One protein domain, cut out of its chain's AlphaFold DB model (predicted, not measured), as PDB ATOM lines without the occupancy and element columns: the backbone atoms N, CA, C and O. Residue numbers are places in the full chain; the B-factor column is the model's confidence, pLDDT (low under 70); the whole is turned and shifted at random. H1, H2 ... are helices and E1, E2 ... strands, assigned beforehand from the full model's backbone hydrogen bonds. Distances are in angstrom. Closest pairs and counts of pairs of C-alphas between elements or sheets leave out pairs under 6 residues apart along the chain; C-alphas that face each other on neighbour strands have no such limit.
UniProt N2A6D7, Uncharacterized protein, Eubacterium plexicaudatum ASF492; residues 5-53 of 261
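Overview. This is residues 5 to 53 of the 261 residues of an uncharacterized protein of Eubacterium plexicaudatum ASF492 (UniProt N2A6D7). A long, narrow hairpin of two strands, E1 and E2, has two short helices at its open end, away from the turn between the strands, H1 directly before E1 and H2 just after E2, while residues 43 to 53, of which 43 to 47 belong to H2, stick out. The 49 printed residues hold H1, E1, E2 and H2 in that order, a mixed class with an antiparallel sheet. The whole is extended, with a radius of gyration of the C-alphas of 15.7 A, and spans 46 by 26 by 16 A.

Along the chain. E1, residues 12 to 20, is 23.7 A long and starts at C-alpha 12 (-4.526, 18.254, -28.807). E2, residues 27 to 36, is 24.8 A long and bends by 54 degrees at residue 31. H1 is residues 5 to 11, 10.0 A; H2 is residues 39 to 47, 12.0 A, ending at C-alpha 47 (6.463, 16.495, -14.538).

Arrangement. E1 and E2 form a hairpin at 154 degrees, with N 15 and O 32 2.9 A apart, within hydrogen-bond range. The closest C-alphas of H1 and E2, Phe 11 and Phe 36, are 5.3 A apart. H1 and H2 are close but not clearly touching, their closest C-alphas, Phe 11 and Leu 42, 7.0 A apart. E1 and H2 are apart. Every O i to N i+4 pair is within hydrogen-bond range in H2, and 2 of 3 in H1.

Size, cuts and confidence. The C-alphas of Thr 25 and Glu 48, the two farthest apart, are 46.4 A apart. The printed part has no cut and no long link. Residues 20 to 26 have pLDDT under 70.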
ATOM      1  N   ASP A   5       2.316  25.075 -31.949       82.31
ATOM      2  CA  ASP A   5       1.616  24.251 -32.945       82.31
ATOM      3  C   ASP A   5       2.168  22.817 -33.000       82.31
ATOM      4  O   ASP A   5       1.413  21.854 -33.135       82.31
ATOM      5  N   CYS A   6       3.476  22.645 -32.774       82.31
ATOM      6  CA  CYS A   6       4.147  21.343 -32.664       82.31
ATOM      7  C   CYS A   6       3.816  20.576 -31.366       82.31
ATOM      8  O   CYS A   6       4.131  19.389 -31.264       82.31
ATOM      9  N   TRP A   7       3.232  21.249 -30.369       83.56
ATOM     10  CA  TRP A   7       2.680  20.648 -29.151       83.56
ATOM     11  C   TRP A   7       1.177  20.384 -29.319       83.56
ATOM     12  O   TRP A   7       0.714  19.272 -29.072       83.56
ATOM     13  N   ALA A   8       0.429  21.357 -29.847       82.31
ATOM     14  CA  ALA A   8      -1.000  21.251 -30.120       82.31
ATOM     15  C   ALA A   8      -1.319  20.094 -31.085       82.31
ATOM     16  O   ALA A   8      -2.216  19.305 -30.814       82.31
ATOM     17  N   SER A   9      -0.524  19.914 -32.145       79.75
ATOM     18  CA  SER A   9      -0.631  18.775 -33.078       79.75
ATOM     19  C   SER A   9      -0.172  17.424 -32.509       79.75
ATOM     20  O   SER A   9      -0.459  16.389 -33.104       79.75
ATOM     21  N   ARG A  10       0.543  17.407 -31.374       78.94
ATOM     22  CA  ARG A  10       1.064  16.186 -30.723       78.94
ATOM     23  C   ARG A  10       0.183  15.639 -29.604       78.94
ATOM     24  O   ARG A  10       0.314  14.460 -29.276       78.94
ATOM     25  N   PHE A  11      -0.641  16.497 -29.007       81.56
ATOM     26  CA  PHE A  11      -1.430  16.177 -27.817       81.56
ATOM     27  C   PHE A  11      -2.877  16.675 -27.872       81.56
ATOM     28  O   PHE A  11      -3.645  16.339 -26.984       81.56
ATOM     29  N   GLY A  12      -3.265  17.511 -28.837       82.88
ATOM     30  CA  GLY A  12      -4.526  18.254 -28.807       82.88
ATOM     31  C   GLY A  12      -5.591  17.757 -29.778       82.88
ATOM     32  O   GLY A  12      -5.379  17.750 -30.987       82.88
ATOM     33  N   GLU A  13      -6.771  17.413 -29.262       81.44
ATOM     34  CA  GLU A  13      -7.929  17.020 -30.071       81.44
ATOM     35  C   GLU A  13      -8.935  18.184 -30.177       81.44
ATOM     36  O   GLU A  13      -9.436  18.720 -29.177       81.44
ATOM     37  N   THR A  14      -9.256  18.564 -31.416       82.06
ATOM     38  CA  THR A  14     -10.357  19.481 -31.730       82.06
ATOM     39  C   THR A  14     -11.680  18.725 -31.794       82.06
ATOM     40  O   THR A  14     -11.864  17.866 -32.653       82.06
ATOM     41  N   VAL A  15     -12.624  19.092 -30.930       79.31
ATOM     42  CA  VAL A  15     -13.976  18.525 -30.885       79.31
ATOM     43  C   VAL A  15     -14.960  19.552 -31.433       79.31
ATOM     44  O   VAL A  15     -14.910  20.722 -31.055       79.31
ATOM     45  N   THR A  16     -15.876  19.123 -32.301       81.50
ATOM     46  CA  THR A  16     -17.022  19.939 -32.727       81.50
ATOM     47  C   THR A  16     -18.244  19.547 -31.911       81.50
ATOM     48  O   THR A  16     -18.754  18.440 -32.058       81.50
ATOM     49  N   SER A  17     -18.717  20.454 -31.059       79.44
ATOM     50  CA  SER A  17     -19.929  20.284 -30.252       79.44
ATOM     51  C   SER A  17     -21.046  21.207 -30.736       79.44
ATOM     52  O   SER A  17     -20.795  22.330 -31.176       79.44
ATOM     53  N   LEU A  18     -22.294  20.740 -30.644       77.88
ATOM     54  CA  LEU A  18     -23.469  21.610 -30.695       77.88
ATOM     55  C   LEU A  18     -23.624  22.273 -29.326       77.88
ATOM     56  O   LEU A  18     -23.853  21.602 -28.323       77.88
ATOM     57  N   GLU A  19     -23.468  23.588 -29.294       73.62
ATOM     58  CA  GLU A  19     -23.607  24.412 -28.096       73.62
ATOM     59  C   GLU A  19     -24.895  25.229 -28.200       73.62
ATOM     60  O   GLU A  19     -25.315  25.565 -29.310       73.62
ATOM     61  N   LEU A  20     -25.526  25.560 -27.071       63.91
ATOM     62  CA  LEU A  20     -26.641  26.507 -27.085       63.91
ATOM     63  C   LEU A  20     -26.138  27.857 -27.619       63.91
ATOM     64  O   LEU A  20     -25.034  28.292 -27.275       63.91
ATOM     65  N   ALA A  21     -26.932  28.512 -28.459       66.50
ATOM     66  CA  ALA A  21     -26.624  29.854 -28.929       66.50
ATOM     67  C   ALA A  21     -26.509  30.823 -27.722       66.50
ATOM     68  O   ALA A  21     -27.371  30.772 -26.840       66.50
ATOM     69  N   PRO A  22     -25.483  31.699 -27.640       47.47
ATOM     70  CA  PRO A  22     -25.420  32.785 -26.646       47.47
ATOM     71  C   PRO A  22     -26.676  33.663 -26.631       47.47
ATOM     72  O   PRO A  22     -27.045  34.223 -25.604       47.47
ATOM     73  N   GLU A  23     -27.332  33.729 -27.786       54.34
ATOM     74  CA  GLU A  23     -28.631  34.321 -28.074       54.34
ATOM     75  C   GLU A  23     -29.807  33.677 -27.290       54.34
ATOM     76  O   GLU A  23     -30.907  34.222 -27.269       54.34
ATOM     77  N   GLY A  24     -29.604  32.513 -26.656       52.81
ATOM     78  CA  GLY A  24     -30.611  31.722 -25.928       52.81
ATOM     79  C   GLY A  24     -31.528  30.872 -26.819       52.81
ATOM     80  O   GLY A  24     -32.213  29.975 -26.325       52.81
ATOM     81  N   THR A  25     -31.531  31.118 -28.130       49.00
ATOM     82  CA  THR A  25     -32.424  30.490 -29.110       49.00
ATOM     83  C   THR A  25     -31.663  29.570 -30.071       49.00
ATOM     84  O   THR A  25     -30.929  30.003 -30.955       49.00
ATOM     85  N   GLY A  26     -31.877  28.259 -29.930       67.38
ATOM     86  CA  GLY A  26     -31.308  27.242 -30.822       67.38
ATOM     87  C   GLY A  26     -29.875  26.814 -30.483       67.38
ATOM     88  O   GLY A  26     -29.344  27.107 -29.410       67.38
ATOM     89  N   TYR A  27     -29.259  26.073 -31.408       75.12
ATOM     90  CA  TYR A  27     -27.942  25.453 -31.234       75.12
ATOM     91  C   TYR A  27     -26.999  25.794 -32.388       75.12
ATOM     92  O   TYR A  27     -27.416  25.878 -33.544       75.12
ATOM     93  N   ARG A  28     -25.705  25.915 -32.087       70.00
ATOM     94  CA  ARG A  28     -24.645  26.191 -33.060       70.00
ATOM     95  C   ARG A  28     -23.493  25.209 -32.897       70.00
ATOM     96  O   ARG A  28     -22.966  25.039 -31.802       70.00
ATOM     97  N   ALA A  29     -23.063  24.601 -34.001       79.75
ATOM     98  CA  ALA A  29     -21.839  23.811 -34.023       79.75
ATOM     99  C   ALA A  29     -20.613  24.725 -33.834       79.75
ATOM    100  O   ALA A  29     -20.435  25.706 -34.562       79.75
ATOM    101  N   ARG A  30     -19.766  24.401 -32.856       75.56
ATOM    102  CA  ARG A  30     -18.500  25.081 -32.555       75.56
ATOM    103  C   ARG A  30     -17.390  24.042 -32.452       75.56
ATOM    104  O   ARG A  30     -17.422  23.178 -31.583       75.56
ATOM    105  N   THR A  31     -16.384  24.153 -33.313       79.44
ATOM    106  CA  THR A  31     -15.126  23.413 -33.158       79.44
ATOM    107  C   THR A  31     -14.262  24.110 -32.112       79.44
ATOM    108  O   THR A  31     -13.989  25.307 -32.223       79.44
ATOM    109  N   ARG A  32     -13.844  23.373 -31.082       79.75
ATOM    110  CA  ARG A  32     -12.982  23.851 -29.996       79.75
ATOM    111  C   ARG A  32     -11.841  22.868 -29.759       79.75
ATOM    112  O   ARG A  32     -12.029  21.658 -29.840       79.75
ATOM    113  N   PHE A  33     -10.672  23.384 -29.400       76.19
ATOM    114  CA  PHE A  33      -9.596  22.588 -28.811       76.19
ATOM    115  C   PHE A  33     -10.036  22.193 -27.392       76.19
ATOM    116  O   PHE A  33     -10.151  23.065 -26.530       76.19
ATOM    117  N   ALA A  34     -10.409  20.926 -27.182       74.12
ATOM    118  CA  ALA A  34     -11.285  20.546 -26.062       74.12
ATOM    119  C   ALA A  34     -10.866  19.282 -25.294       74.12
ATOM    120  O   ALA A  34     -11.374  19.036 -24.202       74.12
ATOM    121  N   LYS A  35      -9.950  18.484 -25.845       80.38
ATOM    122  CA  LYS A  35      -9.448  17.243 -25.243       80.38
ATOM    123  C   LYS A  35      -7.952  17.096 -25.506       80.38
ATOM    124  O   LYS A  35      -7.401  17.761 -26.386       80.38
ATOM    125  N   PHE A  36      -7.333  16.168 -24.781       82.19
ATOM    126  CA  PHE A  36      -5.956  15.756 -25.007       82.19
ATOM    127  C   PHE A  36      -5.861  14.265 -25.338       82.19
ATOM    128  O   PHE A  36      -6.501  13.445 -24.678       82.19
ATOM    129  N   PHE A  37      -5.022  13.927 -26.313       79.44
ATOM    130  CA  PHE A  37      -4.533  12.571 -26.566       79.44
ATOM    131  C   PHE A  37      -3.062  12.460 -26.124       79.44
ATOM    132  O   PHE A  37      -2.413  13.477 -25.882       79.44
ATOM    133  N   ASN A  38      -2.543  11.237 -25.961       79.88
ATOM    134  CA  ASN A  38      -1.209  10.979 -25.384       79.88
ATOM    135  C   ASN A  38      -1.019  11.661 -24.006       79.88
ATOM    136  O   ASN A  38      -0.034  12.351 -23.728       79.88
ATOM    137  N   LEU A  39      -2.036  11.511 -23.146       82.62
ATOM    138  CA  LEU A  39      -2.071  12.063 -21.787       82.62
ATOM    139  C   LEU A  39      -0.915  11.580 -20.885       82.62
ATOM    140  O   LEU A  39      -0.379  12.423 -20.164       82.62
ATOM    141  N   PRO A  40      -0.502  10.293 -20.882       84.75
ATOM    142  CA  PRO A  40       0.651   9.842 -20.096       84.75
ATOM    143  C   PRO A  40       1.945  10.576 -20.468       84.75
ATOM    144  O   PRO A  40       2.659  11.054 -19.588       84.75
ATOM    145  N   GLU A  41       2.203  10.733 -21.766       84.44
ATOM    146  CA  GLU A  41       3.397  11.370 -22.323       84.44
ATOM    147  C   GLU A  41       3.388  12.881 -22.053       84.44
ATOM    148  O   GLU A  41       4.394  13.446 -21.620       84.44
ATOM    149  N   LEU A  42       2.230  13.534 -22.222       84.19
ATOM    150  CA  LEU A  42       2.031  14.938 -21.855       84.19
ATOM    151  C   LEU A  42       2.296  15.169 -20.359       84.19
ATOM    152  O   LEU A  42       2.970  16.129 -19.983       84.19
ATOM    153  N   MET A  43       1.796  14.274 -19.502       83.50
ATOM    154  CA  MET A  43       2.017  14.335 -18.057       83.50
ATOM    155  C   MET A  43       3.462  14.018 -17.659       83.50
ATOM    156  O   MET A  43       3.909  14.526 -16.633       83.50
ATOM    157  N   GLN A  44       4.200  13.217 -18.431       85.31
ATOM    158  CA  GLN A  44       5.631  12.996 -18.209       85.31
ATOM    159  C   GLN A  44       6.427  14.275 -18.501       85.31
ATOM    160  O   GLN A  44       7.111  14.768 -17.607       85.31
ATOM    161  N   VAL A  45       6.246  14.871 -19.685       86.00
ATOM    162  CA  VAL A  45       6.908  16.135 -20.070       86.00
ATOM    163  C   VAL A  45       6.560  17.271 -19.099       86.00
ATOM    164  O   VAL A  45       7.410  18.091 -18.765       86.00
ATOM    165  N   PHE A  46       5.325  17.325 -18.591       84.56
ATOM    166  CA  PHE A  46       4.943  18.338 -17.603       84.56
ATOM    167  C   PHE A  46       5.578  18.104 -16.217       84.56
ATOM    168  O   PHE A  46       5.923  19.068 -15.535       84.56
ATOM    169  N   LYS A  47       5.797  16.845 -15.808       85.62
ATOM    170  CA  LYS A  47       6.463  16.495 -14.538       85.62
ATOM    171  C   LYS A  47       7.965  16.796 -14.520       85.62
ATOM    172  O   LYS A  47       8.507  16.986 -13.438       85.62
ATOM    173  N   GLU A  48       8.625  16.892 -15.675       88.69
ATOM    174  CA  GLU A  48      10.031  17.331 -15.764       88.69
ATOM    175  C   GLU A  48      10.240  18.757 -15.218       88.69
ATOM    176  O   GLU A  48      11.337  19.097 -14.783       88.69
ATOM    177  N   VAL A  49       9.183  19.582 -15.211       89.88
ATOM    178  CA  VAL A  49       9.225  20.999 -14.802       89.88
ATOM    179  C   VAL A  49       8.271  21.355 -13.652       89.88
ATOM    180  O   VAL A  49       8.230  22.514 -13.238       89.88
ATOM    181  N   ALA A  50       7.500  20.397 -13.122       86.56
ATOM    182  CA  ALA A  50       6.508  20.647 -12.074       86.56
ATOM    183  C   ALA A  50       6.314  19.457 -11.116       86.56
ATOM    184  O   ALA A  50       5.841  18.392 -11.516       86.56
ATOM    185  N   ASP A  51       6.560  19.677  -9.818       85.25
ATOM    186  CA  ASP A  51       5.979  18.832  -8.768       85.25
ATOM    187  C   ASP A  51       4.512  19.231  -8.540       85.25
ATOM    188  O   ASP A  51       4.174  20.413  -8.436       85.25
ATOM    189  N   ILE A  52       3.630  18.235  -8.461       81.94
ATOM    190  CA  ILE A  52       2.184  18.420  -8.341       81.94
ATOM    191  C   ILE A  52       1.714  17.658  -7.110       81.94
ATOM    192  O   ILE A  52       1.599  16.434  -7.142       81.94
ATOM    193  N   LYS A  53       1.386  18.392  -6.041       78.12
ATOM    194  CA  LYS A  53       0.680  17.837  -4.881       78.12
ATOM    195  C   LYS A  53      -0.812  18.127  -4.982       78.12
ATOM    196  O   LYS A  53      -1.233  19.286  -5.004       78.12
TER     197      LYS A  53